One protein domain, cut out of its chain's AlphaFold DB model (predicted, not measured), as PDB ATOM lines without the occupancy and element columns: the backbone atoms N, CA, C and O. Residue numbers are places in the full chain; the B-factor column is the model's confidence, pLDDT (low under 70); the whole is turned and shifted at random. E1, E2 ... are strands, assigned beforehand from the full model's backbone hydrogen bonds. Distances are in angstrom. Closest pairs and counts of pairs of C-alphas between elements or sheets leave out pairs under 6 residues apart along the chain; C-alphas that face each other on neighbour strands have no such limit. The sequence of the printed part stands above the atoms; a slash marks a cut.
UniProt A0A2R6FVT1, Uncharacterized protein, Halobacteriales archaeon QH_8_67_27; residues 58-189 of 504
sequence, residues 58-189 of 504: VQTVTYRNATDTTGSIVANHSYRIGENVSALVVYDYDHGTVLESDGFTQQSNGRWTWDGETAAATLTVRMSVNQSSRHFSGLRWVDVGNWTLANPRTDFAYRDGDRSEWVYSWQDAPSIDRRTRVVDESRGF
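AT A GLANCE: This is residues 58 to 189 of the 504 residues of an uncharacterized protein of Halobacteriales archaeon QH_8_67_27 (UniProt A0A2R6FVT1). Picture a sandwich of two sheets: a long, twisted sheet of five strands, partly covered on one face by a smaller sheet of four, with the small hairpin of E8 and E9 at one end. The large sheet has the order E4, E7, E2, E1, E11 and is mixed; the small one, E5, E6, E3, E10, is antiparallel. The printed part has 132 residues, with no named helix and eleven named strands, E1 to E11 in order along the chain; the class is all strand. It is compact, with a radius of gyration of the C-alphas of 15.7 A and spans of 46 by 34 by 31 A.

IN THESE COORDINATES: Begin in the large sheet with E2, residues 72 to 81, the longest strand by residues: find C-alpha 72 at (38.106, 8.225, 31.658) and run 28.0 A to C-alpha 81 at (29.015, 2.471, 57.522). Beside it look for E1, residues 58 to 65, 23.5 A, and E7, residues 120 to 128, 25.5 A. The edge strands are E4, residues 96 to 102, 17.1 A, and E11, residues 176 to 182, 19.8 A, which ends at C-alpha 182 (43.233, -1.229, 41.501). In the small sheet find E5, residues 104 to 106, E6, residues 112 to 114, E3, residues 85 to 90, and E10, residues 156 to 160. E8 is residues 139 to 143 and E9 residues 148 to 150.

HOW THE PARTS SIT: E1 and E2 form a hairpin, with N 60 and O 78 2.9 A apart, within hydrogen-bond range. On the other side of E2, E7 is antiparallel, with N 75 and O 125 at 2.8 A; E4 is antiparallel to E7, with N 97 and O 126 at 2.8 A. E11 is parallel to E1, at 19 degrees, with N 61 and O 179 at 2.8 A. The two sheets make a sandwich, two sheets face to face: the parts of them that face each other are 10.4 A centre to centre, and the best planes of these parts are 12 degrees apart. In the small sheet, look at N 105 and O 113 of the hairpin E5 and E6, 2.9 A, N 90 and O 112 of E3 and E6, 2.9 A, and N 89 and O 157 of E3 and E10, 2.8 A. E8 and E9 form a hairpin, with N 149 and O 142 at 2.8 A; the closest C-alphas of E2 and E8 are those of Ser 72 and Asp 143, 6.3 A.

THE WHOLE: The two C-alphas farthest apart are those of Ser 137 and Asp 162, 47.4 A. The printed part has no cut. The link from E10 to E11, residues 161 to 175, is long. Mean pLDDT of the printed part is 89.0; look for values under 70 at residue 94 and residues 133 to 135.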
ATOM      1  N   VAL A  58      34.419   3.124  56.768       93.38
ATOM      2  CA  VAL A  58      35.480   2.575  55.911       93.38
ATOM      3  C   VAL A  58      35.098   2.802  54.462       93.38
ATOM      4  O   VAL A  58      34.094   2.263  53.996       93.38
ATOM      5  N   GLN A  59      35.912   3.563  53.740       92.94
ATOM      6  CA  GLN A  59      35.769   3.772  52.307       92.94
ATOM      7  C   GLN A  59      36.837   2.964  51.573       92.94
ATOM      8  O   GLN A  59      38.029   3.190  51.748       92.94
ATOM      9  N   THR A  60      36.419   2.053  50.699       93.56
ATOM     10  CA  THR A  60      37.311   1.411  49.729       93.56
ATOM     11  C   THR A  60      36.951   1.883  48.330       93.56
ATOM     12  O   THR A  60      35.806   1.730  47.917       93.56
ATOM     13  N   VAL A  61      37.917   2.409  47.580       93.31
ATOM     14  CA  VAL A  61      37.733   2.774  46.172       93.31
ATOM     15  C   VAL A  61      38.635   1.916  45.301       93.31
ATOM     16  O   VAL A  61      39.850   1.907  45.479       93.31
ATOM     17  N   THR A  62      38.033   1.174  44.373       95.50
ATOM     18  CA  THR A  62      38.758   0.298  43.442       95.50
ATOM     19  C   THR A  62      38.677   0.850  42.025       95.50
ATOM     20  O   THR A  62      37.580   1.029  41.493       95.50
ATOM     21  N   TYR A  63      39.831   1.102  41.410       95.00
ATOM     22  CA  TYR A  63      39.950   1.733  40.097       95.00
ATOM     23  C   TYR A  63      40.268   0.737  38.979       95.00
ATOM     24  O   TYR A  63      40.980  -0.251  39.173       95.00
ATOM     25  N   ARG A  64      39.764   1.035  37.779       94.25
ATOM     26  CA  ARG A  64      40.109   0.359  36.519       94.25
ATOM     27  C   ARG A  64      39.953   1.297  35.325       94.25
ATOM     28  O   ARG A  64      39.195   2.268  35.395       94.25
ATOM     29  N   ASN A  65      40.585   0.954  34.204       90.94
ATOM     30  CA  ASN A  65      40.382   1.675  32.947       90.94
ATOM     31  C   ASN A  65      38.926   1.552  32.477       90.94
ATOM     32  O   ASN A  65      38.276   0.507  32.645       90.94
ATOM     33  N   ALA A  66      38.415   2.619  31.862       87.19
ATOM     34  CA  ALA A  66      37.222   2.517  31.037       87.19
ATOM     35  C   ALA A  66      37.588   1.773  29.743       87.19
ATOM     36  O   ALA A  66      38.573   2.085  29.083       87.19
ATOM     37  N   THR A  67      36.820   0.748  29.388       80.88
ATOM     38  CA  THR A  67      37.133  -0.135  28.249       80.88
ATOM     39  C   THR A  67      36.624   0.402  26.910       80.88
ATOM     40  O   THR A  67      36.918  -0.164  25.866       80.88
ATOM     41  N   ASP A  68      35.816   1.456  26.941       81.94
ATOM     42  CA  ASP A  68      35.043   1.990  25.821       81.94
ATOM     43  C   ASP A  68      35.485   3.391  25.377       81.94
ATOM     44  O   ASP A  68      35.126   3.817  24.280       81.94
ATOM     45  N   THR A  69      36.228   4.144  26.194       81.44
ATOM     46  CA  THR A  69      36.619   5.530  25.874       81.44
ATOM     47  C   THR A  69      37.863   5.965  26.651       81.44
ATOM     48  O   THR A  69      37.906   5.830  27.872       81.44
ATOM     49  N   THR A  70      38.841   6.551  25.949       88.56
ATOM     50  CA  THR A  70      40.014   7.203  26.557       88.56
ATOM     51  C   THR A  70      39.647   8.530  27.217       88.56
ATOM     52  O   THR A  70      38.736   9.226  26.771       88.56
ATOM     53  N   GLY A  71      40.422   8.949  28.206       90.12
ATOM     54  CA  GLY A  71      40.167  10.129  29.021       90.12
ATOM     55  C   GLY A  71      39.271   9.850  30.224       90.12
ATOM     56  O   GLY A  71      38.835  10.809  30.863       90.12
ATOM     57  N   SER A  72      38.985   8.581  30.544       92.44
ATOM     58  CA  SER A  72      38.106   8.225  31.658       92.44
ATOM     59  C   SER A  72      38.487   6.917  32.347       92.44
ATOM     60  O   SER A  72      38.975   5.976  31.731       92.44
ATOM     61  N   ILE A  73      38.200   6.845  33.643       93.75
ATOM     62  CA  ILE A  73      38.351   5.638  34.463       93.75
ATOM     63  C   ILE A  73      37.028   5.274  35.119       93.75
ATOM     64  O   ILE A  73      36.098   6.080  35.164       93.75
ATOM     65  N   VAL A  74      36.944   4.057  35.644       94.38
ATOM     66  CA  VAL A  74      35.832   3.624  36.492       94.38
ATOM     67  C   VAL A  74      36.342   3.418  37.913       94.38
ATOM     68  O   VAL A  74      37.331   2.719  38.123       94.38
ATOM     69  N   ALA A  75      35.646   4.020  38.871       94.50
ATOM     70  CA  ALA A  75      35.878   3.895  40.299       94.50
ATOM     71  C   ALA A  75      34.671   3.212  40.947       94.50
ATOM     72  O   ALA A  75      33.550   3.706  40.846       94.50
ATOM     73  N   ASN A  76      34.887   2.076  41.603       95.88
ATOM     74  CA  ASN A  76      33.878   1.454  42.453       95.88
ATOM     75  C   ASN A  76      34.121   1.877  43.902       95.88
ATOM     76  O   ASN A  76      35.122   1.475  44.498       95.88
ATOM     77  N   HIS A  77      33.227   2.699  44.443       95.38
ATOM     78  CA  HIS A  77      33.248   3.141  45.829       95.38
ATOM     79  C   HIS A  77      32.420   2.172  46.673       95.38
ATOM     80  O   HIS A  77      31.242   1.968  46.401       95.38
ATOM     81  N   SER A  78      33.019   1.621  47.722       96.25
ATOM     82  CA  SER A  78      32.365   0.777  48.719       96.25
ATOM     83  C   SER A  78      32.486   1.440  50.083       96.25
ATOM     84  O   SER A  78      33.586   1.814  50.492       96.25
ATOM     85  N   TYR A  79      31.370   1.537  50.798       95.62
ATOM     86  CA  TYR A  79      31.302   2.116  52.134       95.62
ATOM     87  C   TYR A  79      30.828   1.060  53.124       95.62
ATOM     88  O   TYR A  79      29.741   0.514  52.966       95.62
ATOM     89  N   ARG A  80      31.627   0.799  54.161       94.44
ATOM     90  CA  ARG A  80      31.148   0.147  55.384       94.44
ATOM     91  C   ARG A  80      30.822   1.248  56.381       94.44
ATOM     92  O   ARG A  80      31.717   1.993  56.784       94.44
ATOM     93  N   ILE A  81      29.550   1.361  56.731       92.38
ATOM     94  CA  ILE A  81      29.015   2.471  57.522       92.38
ATOM     95  C   ILE A  81      28.798   1.987  58.959       92.38
ATOM     96  O   ILE A  81      28.165   0.955  59.172       92.38
ATOM     97  N   GLY A  82      29.384   2.682  59.937       89.94
ATOM     98  CA  GLY A  82      29.237   2.346  61.353       89.94
ATOM     99  C   GLY A  82      27.815   2.578  61.867       89.94
ATOM    100  O   GLY A  82      27.109   3.448  61.369       89.94
ATOM    101  N   GLU A  83      27.412   1.832  62.897       87.94
ATOM    102  CA  GLU A  83      26.033   1.832  63.420       87.94
ATOM    103  C   GLU A  83      25.551   3.206  63.907       87.94
ATOM    104  O   GLU A  83      24.367   3.516  63.803       87.94
ATOM    105  N   ASN A  84      26.460   4.050  64.403       88.75
ATOM    106  CA  ASN A  84      26.104   5.388  64.871       88.75
ATOM    107  C   ASN A  84      25.943   6.399  63.723       88.75
ATOM    108  O   ASN A  84      25.436   7.493  63.945       88.75
ATOM    109  N   VAL A  85      26.338   6.078  62.487       91.81
ATOM    110  CA  VAL A  85      26.189   7.003  61.359       91.81
ATOM    111  C   VAL A  85      24.717   7.086  60.959       91.81
ATOM    112  O   VAL A  85      24.118   6.114  60.518       91.81
ATOM    113  N   SER A  86      24.137   8.279  61.074       91.94
ATOM    114  CA  SER A  86      22.724   8.535  60.763       91.94
ATOM    115  C   SER A  86      22.491   8.996  59.324       91.94
ATOM    116  O   SER A  86      21.369   8.932  58.823       91.94
ATOM    117  N   ALA A  87      23.530   9.493  58.651       93.62
ATOM    118  CA  ALA A  87      23.466   9.898  57.254       93.62
ATOM    119  C   ALA A  87      24.857   9.893  56.620       93.62
ATOM    120  O   ALA A  87      25.838  10.269  57.262       93.62
ATOM    121  N   LEU A  88      24.926   9.564  55.331       95.62
ATOM    122  CA  LEU A  88      26.131   9.693  54.516       95.62
ATOM    123  C   LEU A  88      25.753  10.220  53.133       95.62
ATOM    124  O   LEU A  88      24.756   9.805  52.544       95.62
ATOM    125  N   VAL A  89      26.535  11.170  52.627       95.25
ATOM    126  CA  VAL A  89      26.331  11.790  51.320       95.25
ATOM    127  C   VAL A  89      27.643  11.828  50.557       95.25
ATOM    128  O   VAL A  89      28.653  12.316  51.064       95.25
ATOM    129  N   VAL A  90      27.594  11.379  49.306       93.12
ATOM    130  CA  VAL A  90      28.684  11.532  48.342       93.12
ATOM    131  C   VAL A  90      28.303  12.597  47.315       93.12
ATOM    132  O   VAL A  90      27.139  12.728  46.919       93.12
ATOM    133  N   TYR A  91      29.271  13.420  46.933       88.19
ATOM    134  CA  TYR A  91      29.074  14.609  46.104       88.19
ATOM    135  C   TYR A  91      30.335  14.890  45.271       88.19
ATOM    136  O   TYR A  91      31.252  14.080  45.245       88.19
ATOM    137  N   ASP A  92      30.364  16.035  44.583       73.00
ATOM    138  CA  ASP A  92      31.492  16.494  43.749       73.00
ATOM    139  C   ASP A  92      31.802  15.582  42.545       73.00
ATOM    140  O   ASP A  92      32.942  15.437  42.108       73.00
ATOM    141  N   TYR A  93      30.762  14.984  41.953       70.56
ATOM    142  CA  TYR A  93      30.867  14.253  40.686       70.56
ATOM    143  C   TYR A  93      30.788  15.170  39.460       70.56
ATOM    144  O   TYR A  93      30.357  14.728  38.400       70.56
ATOM    145  N   ASP A  94      31.222  16.430  39.555       64.31
ATOM    146  CA  ASP A  94      31.131  17.414  38.462       64.31
ATOM    147  C   ASP A  94      31.794  16.931  37.156       64.31
ATOM    148  O   ASP A  94      31.543  17.462  36.077       64.31
ATOM    149  N   HIS A  95      32.671  15.929  37.256       70.75
ATOM    150  CA  HIS A  95      33.427  15.342  36.150       70.75
ATOM    151  C   HIS A  95      33.167  13.834  36.017       70.75
ATOM    152  O   HIS A  95      33.942  13.129  35.365       70.75
ATOM    153  N   GLY A  96      32.109  13.320  36.647       82.62
ATOM    154  CA  GLY A  96      31.788  11.903  36.667       82.62
ATOM    155  C   GLY A  96      30.311  11.595  36.453       82.62
ATOM    156  O   GLY A  96      29.436  12.452  36.517       82.62
ATOM    157  N   THR A  97      30.023  10.338  36.146       89.75
ATOM    158  CA  THR A  97      28.664   9.831  35.963       89.75
ATOM    159  C   THR A  97      28.524   8.542  36.744       89.75
ATOM    160  O   THR A  97      29.324   7.621  36.576       89.75
ATOM    161  N   VAL A  98      27.511   8.480  37.603       92.81
ATOM    162  CA  VAL A  98      27.181   7.255  38.331       92.81
ATOM    163  C   VAL A  98      26.568   6.265  37.353       92.81
ATOM    164  O   VAL A  98      25.601   6.584  36.664       92.81
ATOM    165  N   LEU A  99      27.181   5.091  37.260       94.19
ATOM    166  CA  LEU A  99      26.749   3.991  36.403       94.19
ATOM    167  C   LEU A  99      25.813   3.052  37.162       94.19
ATOM    168  O   LEU A  99      24.802   2.619  36.623       94.19
ATOM    169  N   GLU A 100      26.166   2.754  38.413       96.19
ATOM    170  CA  GLU A 100      25.453   1.823  39.285       96.19
ATOM    171  C   GLU A 100      25.515   2.330  40.728       96.19
ATOM    172  O   GLU A 100      26.492   2.966  41.132       96.19
ATOM    173  N   SER A 101      24.479   2.037  41.505       96.69
ATOM    174  CA  SER A 101      24.396   2.381  42.923       96.69
ATOM    175  C   SER A 101      23.628   1.309  43.681       96.69
ATOM    176  O   SER A 101      22.572   0.879  43.216       96.69
ATOM    177  N   ASP A 102      24.112   0.962  44.866       97.56
ATOM    178  CA  ASP A 102      23.407   0.145  45.849       97.56
ATOM    179  C   ASP A 102      23.440   0.865  47.201       97.56
ATOM    180  O   ASP A 102      24.492   1.334  47.641       97.56
ATOM    181  N   GLY A 103      22.281   1.032  47.829       96.50
ATOM    182  CA  GLY A 103      22.142   1.808  49.063       96.50
ATOM    183  C   GLY A 103      22.254   3.331  48.926       96.50
ATOM    184  O   GLY A 103      22.203   4.031  49.934       96.50
ATOM    185  N   PHE A 104      22.396   3.878  47.713       97.00
ATOM    186  CA  PHE A 104      22.421   5.324  47.463       97.00
ATOM    187  C   PHE A 104      21.318   5.763  46.505       97.00
ATOM    188  O   PHE A 104      21.081   5.131  45.480       97.00
ATOM    189  N   THR A 105      20.706   6.914  46.791       96.19
ATOM    190  CA  THR A 105      19.719   7.550  45.908       96.19
ATOM    191  C   THR A 105      20.148   8.962  45.522       96.19
ATOM    192  O   THR A 105      20.477   9.788  46.383       96.19
ATOM    193  N   GLN A 106      20.095   9.259  44.222       94.75
ATOM    194  CA  GLN A 106      20.387  10.588  43.698       94.75
ATOM    195  C   GLN A 106      19.321  11.606  44.116       94.75
ATOM    196  O   GLN A 106      18.119  11.383  43.980       94.75
ATOM    197  N   GLN A 107      19.778  12.760  44.584       94.31
ATOM    198  CA  GLN A 107      18.955  13.897  44.967       94.31
ATOM    199  C   GLN A 107      18.914  14.942  43.843       94.31
ATOM    200  O   GLN A 107      19.794  15.003  42.984       94.31
ATOM    201  N   SER A 108      17.918  15.832  43.877       91.38
ATOM    202  CA  SER A 108      17.733  16.889  42.864       91.38
ATOM    203  C   SER A 108      18.897  17.882  42.760       91.38
ATOM    204  O   SER A 108      19.064  18.530  41.731       91.38
ATOM    205  N   ASN A 109      19.715  17.994  43.807       87.69
ATOM    206  CA  ASN A 109      20.926  18.815  43.840       87.69
ATOM    207  C   ASN A 109      22.178  18.083  43.311       87.69
ATOM    208  O   ASN A 109      23.285  18.588  43.480       87.69
ATOM    209  N   GLY A 110      22.019  16.888  42.733       87.75
ATOM    210  CA  GLY A 110      23.100  16.074  42.171       87.75
ATOM    211  C   GLY A 110      23.871  15.222  43.185       87.75
ATOM    212  O   GLY A 110      24.717  14.428  42.778       87.75
ATOM    213  N   ARG A 111      23.585  15.345  44.487       92.19
ATOM    214  CA  ARG A 111      24.230  14.544  45.541       92.19
ATOM    215  C   ARG A 111      23.623  13.146  45.632       92.19
ATOM    216  O   ARG A 111      22.455  12.960  45.302       92.19
ATOM    217  N   TRP A 112      24.393  12.186  46.129       95.25
ATOM    218  CA  TRP A 112      23.946  10.813  46.364       95.25
ATOM    219  C   TRP A 112      23.884  10.550  47.862       95.25
ATOM    220  O   TRP A 112      24.901  10.641  48.545       95.25
ATOM    221  N   THR A 113      22.688  10.260  48.367       96.31
ATOM    222  CA  THR A 113      22.431  10.080  49.802       96.31
ATOM    223  C   THR A 113      22.217   8.608  50.107       96.31
ATOM    224  O   THR A 113      21.477   7.940  49.382       96.31
ATOM    225  N   TRP A 114      22.874   8.125  51.157       97.38
ATOM    226  CA  TRP A 114      22.684   6.782  51.689       97.38
ATOM    227  C   TRP A 114      21.255   6.597  52.222       97.38
ATOM    228  O   TRP A 114      20.688   7.527  52.797       97.38
ATOM    229  N   ASP A 115      20.668   5.422  52.015       94.94
ATOM    230  CA  ASP A 115      19.281   5.107  52.383       94.94
ATOM    231  C   ASP A 115      19.033   4.949  53.895       94.94
ATOM    232  O   ASP A 115      17.886   5.034  54.329       94.94
ATOM    233  N   GLY A 116      20.092   4.782  54.693       93.31
ATOM    234  CA  GLY A 116      20.003   4.571  56.140       93.31
ATOM    235  C   GLY A 116      19.982   3.100  56.568       93.31
ATOM    236  O   GLY A 116      20.000   2.821  57.765       93.31
ATOM    237  N   GLU A 117      19.947   2.161  55.620       92.06
ATOM    238  CA  GLU A 117      19.723   0.734  55.877       92.06
ATOM    239  C   GLU A 117      20.845  -0.145  55.301       92.06
ATOM    240  O   GLU A 117      21.244  -1.144  55.908       92.06
ATOM    241  N   THR A 118      21.404   0.227  54.147       93.56
ATOM    242  CA  THR A 118      22.392  -0.586  53.433       93.56
ATOM    243  C   THR A 118      23.775  -0.472  54.080       93.56
ATOM    244  O   THR A 118      24.536   0.450  53.795       93.56
ATOM    245  N   ALA A 119      24.138  -1.431  54.936       84.50
ATOM    246  CA  ALA A 119      25.398  -1.408  55.696       84.50
ATOM    247  C   ALA A 119      26.679  -1.412  54.828       84.50
ATOM    248  O   ALA A 119      27.720  -0.905  55.255       84.50
ATOM    249  N   ALA A 120      26.606  -1.990  53.624       90.38
ATOM    250  CA  ALA A 120      27.696  -2.074  52.651       90.38
ATOM    251  C   ALA A 120      27.309  -1.368  51.338       90.38
ATOM    252  O   ALA A 120      27.190  -2.000  50.291       90.38
ATOM    253  N   ALA A 121      27.054  -0.063  51.410       96.88
ATOM    254  CA  ALA A 121      26.585   0.715  50.268       96.88
ATOM    255  C   ALA A 121      27.682   0.879  49.203       96.88
ATOM    256  O   ALA A 121      28.862   1.068  49.524       96.88
ATOM    257  N   THR A 122      27.297   0.841  47.926       97.12
ATOM    258  CA  THR A 122      28.233   0.936  46.801       97.12
ATOM    259  C   THR A 122      27.794   1.937  45.747       97.12
ATOM    260  O   THR A 122      26.610   2.230  45.571       97.12
ATOM    261  N   LEU A 123      28.773   2.500  45.043       95.69
ATOM    262  CA  LEU A 123      28.536   3.474  43.992       95.69
ATOM    263  C   LEU A 123      29.643   3.362  42.937       95.69
ATOM    264  O   LEU A 123      30.818   3.607  43.218       95.69
ATOM    265  N   THR A 124      29.269   2.983  41.717       95.69
ATOM    266  CA  THR A 124      30.193   2.873  40.583       95.69
ATOM    267  C   THR A 124      30.132   4.145  39.757       95.69
ATOM    268  O   THR A 124      29.086   4.495  39.211       95.69
ATOM    269  N   VAL A 125      31.266   4.824  39.623       93.81
ATOM    270  CA  VAL A 125      31.387   6.126  38.963       93.81
ATOM    271  C   VAL A 125      32.337   6.015  37.786       93.81
ATOM    272  O   VAL A 125      33.471   5.564  37.927       93.81
ATOM    273  N   ARG A 126      31.914   6.489  36.617       93.06
ATOM    274  CA  ARG A 126      32.830   6.831  35.528       93.06
ATOM    275  C   ARG A 126      33.364   8.235  35.766       93.06
ATOM    276  O   ARG A 126      32.565   9.155  35.859       93.06
ATOM    277  N   MET A 127      34.677   8.408  35.843       90.94
ATOM    278  CA  MET A 127      35.333   9.685  36.141       90.94
ATOM    279  C   MET A 127      36.165  10.155  34.950       90.94
ATOM    280  O   MET A 127      36.911   9.370  34.369       90.94
ATOM    281  N   SER A 128      36.073  11.439  34.612       91.00
ATOM    282  CA  SER A 128      36.895  12.060  33.567       91.00
ATOM    283  C   SER A 128      38.285  12.395  34.106       91.00
ATOM    284  O   SER A 128      38.411  13.046  35.146       91.00
ATOM    285  N   VAL A 129      39.328  11.990  33.380       90.50
ATOM    286  CA  VAL A 129      40.732  12.133  33.799       90.50
ATOM    287  C   VAL A 129      41.453  13.261  33.070       90.50
ATOM    288  O   VAL A 129      42.148  14.032  33.721       90.50
ATOM    289  N   ASN A 130      41.303  13.370  31.742       87.62
ATOM    290  CA  ASN A 130      42.079  14.305  30.917       87.62
ATOM    291  C   ASN A 130      41.779  15.760  31.294       87.62
ATOM    292  O   ASN A 130      40.828  16.365  30.800       87.62
ATOM    293  N   GLN A 131      42.612  16.321  32.168       76.00
ATOM    294  CA  GLN A 131      42.437  17.654  32.730       76.00
ATOM    295  C   GLN A 131      43.678  18.498  32.453       76.00
ATOM    296  O   GLN A 131      44.795  18.139  32.834       76.00
ATOM    297  N   SER A 132      43.482  19.653  31.820       75.25
ATOM    298  CA  SER A 132      44.483  20.716  31.751       75.25
ATOM    299  C   SER A 132      44.293  21.698  32.908       75.25
ATOM    300  O   SER A 132      43.189  21.897  33.421       75.25
ATOM    301  N   SER A 133      45.382  22.326  33.348       68.12
ATOM    302  CA  SER A 133      45.286  23.442  34.290       68.12
ATOM    303  C   SER A 133      44.958  24.726  33.531       68.12
ATOM    304  O   SER A 133      45.477  24.965  32.448       68.12
ATOM    305  N   ARG A 134      44.173  25.627  34.134       66.75
ATOM    306  CA  ARG A 134      44.020  27.000  33.611       66.75
ATOM    307  C   ARG A 134      45.316  27.824  33.702       66.75
ATOM    308  O   ARG A 134      45.405  28.871  33.077       66.75
ATOM    309  N   HIS A 135      46.283  27.370  34.505       68.25
ATOM    310  CA  HIS A 135      47.527  28.086  34.812       68.25
ATOM    311  C   HIS A 135      48.747  27.521  34.072       68.25
ATOM    312  O   HIS A 135      49.715  28.244  33.859       68.25
ATOM    313  N   PHE A 136      48.702  26.246  33.676       74.38
ATOM    314  CA  PHE A 136      49.799  25.552  33.004       74.38
ATOM    315  C   PHE A 136      49.278  24.899  31.729       74.38
ATOM    316  O   PHE A 136      48.275  24.187  31.772       74.38
ATOM    317  N   SER A 137      49.965  25.135  30.611       79.38
ATOM    318  CA  SER A 137      49.627  24.501  29.335       79.38
ATOM    319  C   SER A 137      49.918  22.996  29.379       79.38
ATOM    320  O   SER A 137      50.902  22.569  29.982       79.38
ATOM    321  N   GLY A 138      49.072  22.198  28.724       86.50
ATOM    322  CA  GLY A 138      49.168  20.736  28.674       86.50
ATOM    323  C   GLY A 138      48.408  20.006  29.789       86.50
ATOM    324  O   GLY A 138      47.775  20.612  30.658       86.50
ATOM    325  N   LEU A 139      48.425  18.673  29.729       88.94
ATOM    326  CA  LEU A 139      47.664  17.814  30.639       88.94
ATOM    327  C   LEU A 139      48.365  17.672  31.995       88.94
ATOM    328  O   LEU A 139      49.587  17.544  32.071       88.94
ATOM    329  N   ARG A 140      47.583  17.717  33.078       91.38
ATOM    330  CA  ARG A 140      48.024  17.452  34.460       91.38
ATOM    331  C   ARG A 140      47.769  16.024  34.902       91.38
ATOM    332  O   ARG A 140      48.547  15.492  35.680       91.38
ATOM    333  N   TRP A 141      46.680  15.466  34.407       93.69
ATOM    334  CA  TRP A 141      46.260  14.090  34.586       93.69
ATOM    335  C   TRP A 141      45.853  13.591  33.213       93.69
ATOM    336  O   TRP A 141      45.340  14.375  32.402       93.69
ATOM    337  N   VAL A 142      46.115  12.321  32.937       94.00
ATOM    338  CA  VAL A 142      45.864  11.773  31.612       94.00
ATOM    339  C   VAL A 142      45.424  10.323  31.674       94.00
ATOM    340  O   VAL A 142      45.940   9.539  32.455       94.00
ATOM    341  N   ASP A 143      44.491   9.984  30.801       94.25
ATOM    342  CA  ASP A 143      44.209   8.643  30.335       94.25
ATOM    343  C   ASP A 143      44.313   8.626  28.801       94.25
ATOM    344  O   ASP A 143      43.564   9.315  28.096       94.25
ATOM    345  N   VAL A 144      45.268   7.844  28.295       91.69
ATOM    346  CA  VAL A 144      45.484   7.596  26.858       91.69
ATOM    347  C   VAL A 144      45.046   6.184  26.443       91.69
ATOM    348  O   VAL A 144      45.322   5.745  25.328       91.69
ATOM    349  N   GLY A 145      44.344   5.461  27.322       87.81
ATOM    350  CA  GLY A 145      43.778   4.137  27.070       87.81
ATOM    351  C   GLY A 145      44.692   2.982  27.470       87.81
ATOM    352  O   GLY A 145      44.268   2.094  28.209       87.81
ATOM    353  N   ASN A 146      45.948   2.971  27.010       89.06
ATOM    354  CA  ASN A 146      46.911   1.935  27.414       89.06
ATOM    355  C   ASN A 146      47.499   2.182  28.812       89.06
ATOM    356  O   ASN A 146      47.869   1.220  29.487       89.06
ATOM    357  N   TRP A 147      47.550   3.442  29.243       93.56
ATOM    358  CA  TRP A 147      47.869   3.824  30.608       93.56
ATOM    359  C   TRP A 147      47.110   5.079  31.053       93.56
ATOM    360  O   TRP A 147      46.670   5.900  30.241       93.56
ATOM    361  N   THR A 148      46.999   5.227  32.369       95.69
ATOM    362  CA  THR A 148      46.348   6.336  33.053       95.69
ATOM    363  C   THR A 148      47.180   6.782  34.249       95.69
ATOM    364  O   THR A 148      47.680   5.950  34.999       95.69
ATOM    365  N   LEU A 149      47.259   8.093  34.469       95.62
ATOM    366  CA  LEU A 149      47.706   8.715  35.710       95.62
ATOM    367  C   LEU A 149      46.642   9.718  36.168       95.62
ATOM    368  O   LEU A 149      46.363  10.701  35.472       95.62
ATOM    369  N   ALA A 150      46.050   9.479  37.337       93.56
ATOM    370  CA  ALA A 150      44.920  10.253  37.840       93.56
ATOM    371  C   ALA A 150      45.040  10.558  39.340       93.56
ATOM    372  O   ALA A 150      45.596   9.777  40.104       93.56
ATOM    373  N   ASN A 151      44.438  11.667  39.769       91.56
ATOM    374  CA  ASN A 151      44.208  12.009  41.178       91.56
ATOM    375  C   ASN A 151      42.698  12.214  41.398       91.56
ATOM    376  O   ASN A 151      42.215  13.349  41.437       91.56
ATOM    377  N   PRO A 152      41.919  11.119  41.410       87.44
ATOM    378  CA  PRO A 152      40.474  11.181  41.581       87.44
ATOM    379  C   PRO A 152      40.110  11.642  42.997       87.44
ATOM    380  O   PRO A 152      40.648  11.142  43.982       87.44
ATOM    381  N   ARG A 153      39.146  12.562  43.107       82.44
ATOM    382  CA  ARG A 153      38.552  12.924  44.401       82.44
ATOM    383  C   ARG A 153      37.602  11.837  44.879       82.44
ATOM    384  O   ARG A 153      36.853  11.268  44.088       82.44
ATOM    385  N   THR A 154      37.618  11.581  46.180       87.25
ATOM    386  CA  THR A 154      36.815  10.533  46.826       87.25
ATOM    387  C   THR A 154      36.096  11.058  48.063       87.25
ATOM    388  O   THR A 154      35.743  10.298  48.962       87.25
ATOM    389  N   ASP A 155      35.909  12.369  48.162       88.94
ATOM    390  CA  ASP A 155      35.357  12.983  49.357       88.94
ATOM    391  C   ASP A 155      33.866  12.691  49.544       88.94
ATOM    392  O   ASP A 155      33.075  12.637  48.604       88.94
ATOM    393  N   PHE A 156      33.487  12.533  50.803       92.81
ATOM    394  CA  PHE A 156      32.110  12.380  51.254       92.81
ATOM    395  C   PHE A 156      31.886  13.170  52.550       92.81
ATOM    396  O   PHE A 156      32.828  13.693  53.156       92.81
ATOM    397  N   ALA A 157      30.634  13.259  52.983       94.12
ATOM    398  CA  ALA A 157      30.252  13.829  54.267       94.12
ATOM    399  C   ALA A 157      29.304  12.872  54.984       94.12
ATOM    400  O   ALA A 157      28.502  12.193  54.343       94.12
ATOM    401  N   TYR A 158      29.379  12.827  56.307       93.69
ATOM    402  CA  TYR A 158      28.523  11.976  57.125       93.69
ATOM    403  C   TYR A 158      28.031  12.716  58.369       93.69
ATOM    404  O   TYR A 158      28.514  13.801  58.704       93.69
ATOM    405  N   ARG A 159      27.031  12.142  59.037       92.19
ATOM    406  CA  ARG A 159      26.575  12.548  60.366       92.19
ATOM    407  C   ARG A 159      26.665  11.363  61.298       92.19
ATOM    408  O   ARG A 159      26.115  10.308  61.000       92.19
ATOM    409  N   ASP A 160      27.329  11.567  62.420       83.50
ATOM    410  CA  ASP A 160      27.310  10.638  63.542       83.50
ATOM    411  C   ASP A 160      26.077  10.926  64.418       83.50
ATOM    412  O   ASP A 160      25.613  12.064  64.461       83.50
ATOM    413  N   GLY A 161      25.525   9.926  65.096       71.00
ATOM    414  CA  GLY A 161      24.322  10.025  65.926       71.00
ATOM    415  C   GLY A 161      24.480  11.015  67.081       71.00
ATOM    416  O   GLY A 161      23.507  11.643  67.494       71.00
ATOM    417  N   ASP A 162      25.721  11.231  67.518       74.06
ATOM    418  CA  ASP A 162      26.085  12.206  68.547       74.06
ATOM    419  C   ASP A 162      26.313  13.629  67.994       74.06
ATOM    420  O   ASP A 162      26.487  14.577  68.765       74.06
ATOM    421  N   ARG A 163      26.324  13.818  66.664       75.38
ATOM    422  CA  ARG A 163      26.629  15.101  66.007       75.38
ATOM    423  C   ARG A 163      25.439  15.617  65.195       75.38
ATOM    424  O   ARG A 163      24.962  14.986  64.258       75.38
ATOM    425  N   SER A 164      25.007  16.846  65.477       75.19
ATOM    426  CA  SER A 164      23.959  17.520  64.690       75.19
ATOM    427  C   SER A 164      24.452  18.082  63.347       75.19
ATOM    428  O   SER A 164      23.644  18.408  62.473       75.19
ATOM    429  N   GLU A 165      25.767  18.225  63.176       87.50
ATOM    430  CA  GLU A 165      26.398  18.855  62.012       87.50
ATOM    431  C   GLU A 165      26.990  17.830  61.038       87.50
ATOM    432  O   GLU A 165      27.323  16.707  61.410       87.50
ATOM    433  N   TRP A 166      27.115  18.222  59.766       91.81
ATOM    434  CA  TRP A 166      27.825  17.419  58.771       91.81
ATOM    435  C   TRP A 166      29.323  17.430  59.056       91.81
ATOM    436  O   TRP A 166      29.922  18.497  59.169       91.81
ATOM    437  N   VAL A 167      29.917  16.245  59.086       90.25
ATOM    438  CA  VAL A 167      31.359  16.047  59.173       90.25
ATOM    439  C   VAL A 167      31.866  15.726  57.778       90.25
ATOM    440  O   VAL A 167      31.447  14.740  57.165       90.25
ATOM    441  N   TYR A 168      32.746  16.569  57.250       90.31
ATOM    442  CA  TYR A 168      33.373  16.310  55.961       90.31
ATOM    443  C   TYR A 168      34.547  15.350  56.131       90.31
ATOM    444  O   TYR A 168      35.328  15.463  57.073       90.31
ATOM    445  N   SER A 169      34.703  14.423  55.191       87.69
ATOM    446  CA  SER A 169      35.694  13.342  55.278       87.69
ATOM    447  C   SER A 169      37.163  13.788  55.323       87.69
ATOM    448  O   SER A 169      38.031  12.993  55.661       87.69
ATOM    449  N   TRP A 170      37.463  15.044  54.994       83.00
ATOM    450  CA  TRP A 170      38.793  15.641  55.159       83.00
ATOM    451  C   TRP A 170      38.983  16.364  56.506       83.00
ATOM    452  O   TRP A 170      40.094  16.775  56.818       83.00
ATOM    453  N   GLN A 171      37.917  16.566  57.290       84.38
ATOM    454  CA  GLN A 171      37.960  17.224  58.606       84.38
ATOM    455  C   GLN A 171      38.143  16.234  59.760       84.38
ATOM    456  O   GLN A 171      38.626  16.627  60.815       84.38
ATOM    457  N   ASP A 172      37.749  14.972  59.571       82.38
ATOM    458  CA  ASP A 172      37.782  13.925  60.603       82.38
ATOM    459  C   ASP A 172      38.495  12.668  60.088       82.38
ATOM    460  O   ASP A 172      38.003  11.545  60.180       82.38
ATOM    461  N   ALA A 173      39.669  12.894  59.494       78.69
ATOM    462  CA  ALA A 173      40.575  11.862  59.000       78.69
ATOM    463  C   ALA A 173      40.775  10.686  59.986       78.69
ATOM    464  O   ALA A 173      40.614   9.542  59.567       78.69
ATOM    465  N   PRO A 174      41.017  10.906  61.300       82.31
ATOM    466  CA  PRO A 174      41.231   9.809  62.251       82.31
ATOM    467  C   PRO A 174      40.042   8.850  62.410       82.31
ATOM    468  O   PRO A 174      40.232   7.702  62.813       82.31
ATOM    469  N   SER A 175      38.825   9.309  62.110       86.31
ATOM    470  CA  SER A 175      37.594   8.520  62.235       86.31
ATOM    471  C   SER A 175      37.250   7.743  60.957       86.31
ATOM    472  O   SER A 175      36.251   7.020  60.924       86.31
ATOM    473  N   ILE A 176      38.052   7.878  59.895       88.12
ATOM    474  CA  ILE A 176      37.787   7.305  58.574       88.12
ATOM    475  C   ILE A 176      38.949   6.404  58.160       88.12
ATOM    476  O   ILE A 176      40.101   6.816  58.148       88.12
ATOM    477  N   ASP A 177      38.635   5.183  57.736       89.00
ATOM    478  CA  ASP A 177      39.606   4.282  57.107       89.00
ATOM    479  C   ASP A 177      39.423   4.354  55.586       89.00
ATOM    480  O   ASP A 177      38.393   3.925  55.053       89.00
ATOM    481  N   ARG A 178      40.393   4.947  54.881       87.81
ATOM    482  CA  ARG A 178      40.378   5.060  53.417       87.81
ATOM    483  C   ARG A 178      41.340   4.078  52.772       87.81
ATOM    484  O   ARG A 178      42.529   4.050  53.079       87.81
ATOM    485  N   ARG A 179      40.829   3.335  51.792       88.38
ATOM    486  CA  ARG A 179      41.573   2.315  51.050       88.38
ATOM    487  C   ARG A 179      41.435   2.554  49.555       88.38
ATOM    488  O   ARG A 179      40.328   2.565  49.021       88.38
ATOM    489  N   THR A 180      42.563   2.687  48.878       89.44
ATOM    490  CA  THR A 180      42.647   2.829  47.420       89.44
ATOM    491  C   THR A 180      43.169   1.520  46.849       89.44
ATOM    492  O   THR A 180      44.159   0.981  47.337       89.44
ATOM    493  N   ARG A 181      42.493   0.980  45.835       92.50
ATOM    494  CA  ARG A 181      42.868  -0.269  45.160       92.50
ATOM    495  C   ARG A 181      42.769  -0.122  43.652       92.50
ATOM    496  O   ARG A 181      42.056   0.741  43.142       92.50
ATOM    497  N   VAL A 182      43.425  -1.021  42.938       94.44
ATOM    498  CA  VAL A 182      43.233  -1.229  41.501       94.44
ATOM    499  C   VAL A 182      42.696  -2.641  41.275       94.44
ATOM    500  O   VAL A 182      42.950  -3.529  42.083       94.44
ATOM    501  N   VAL A 183      41.915  -2.856  40.214       91.62
ATOM    502  CA  VAL A 183      41.348  -4.190  39.918       91.62
ATOM    503  C   VAL A 183      42.433  -5.217  39.582       91.62
ATOM    504  O   VAL A 183      42.307  -6.380  39.953       91.62
ATOM    505  N   ASP A 184      43.484  -4.790  38.882       86.75
ATOM    506  CA  ASP A 184      44.622  -5.624  38.502       86.75
ATOM    507  C   ASP A 184      45.911  -4.971  39.012       86.75
ATOM    508  O   ASP A 184      46.412  -4.020  38.415       86.75
ATOM    509  N   GLU A 185      46.434  -5.470  40.131       81.75
ATOM    510  CA  GLU A 185      47.660  -4.952  40.759       81.75
ATOM    511  C   GLU A 185      48.921  -5.221  39.924       81.75
ATOM    512  O   GLU A 185      49.920  -4.519  40.071       81.75
ATOM    513  N   SER A 186      48.879  -6.189  38.999       80.75
ATOM    514  CA  SER A 186      49.976  -6.405  38.044       80.75
ATOM    515  C   SER A 186      50.002  -5.349  36.937       80.75
ATOM    516  O   SER A 186      51.000  -5.196  36.236       80.75
ATOM    517  N   ARG A 187      48.902  -4.603  36.779       89.38
ATOM    518  CA  ARG A 187      48.719  -3.566  35.758       89.38
ATOM    519  C   ARG A 187      48.126  -2.282  36.334       89.38
ATOM    520  O   ARG A 187      47.366  -1.578  35.665       89.38
ATOM    521  N   GLY A 188      48.458  -1.970  37.578       93.81
ATOM    522  CA  GLY A 188      48.092  -0.718  38.211       93.81
ATOM    523  C   GLY A 188      48.760  -0.556  39.565       93.81
ATOM    524  O   GLY A 188      49.124  -1.527  40.220       93.81
ATOM    525  N   PHE A 189      48.883   0.692  39.986       94.75
ATOM    526  CA  PHE A 189      49.459   1.072  41.262       94.75
ATOM    527  C   PHE A 189      48.530   2.068  41.957       94.75
ATOM    528  O   PHE A 189      48.184   3.113  41.401       94.75
TER     529      PHE A 189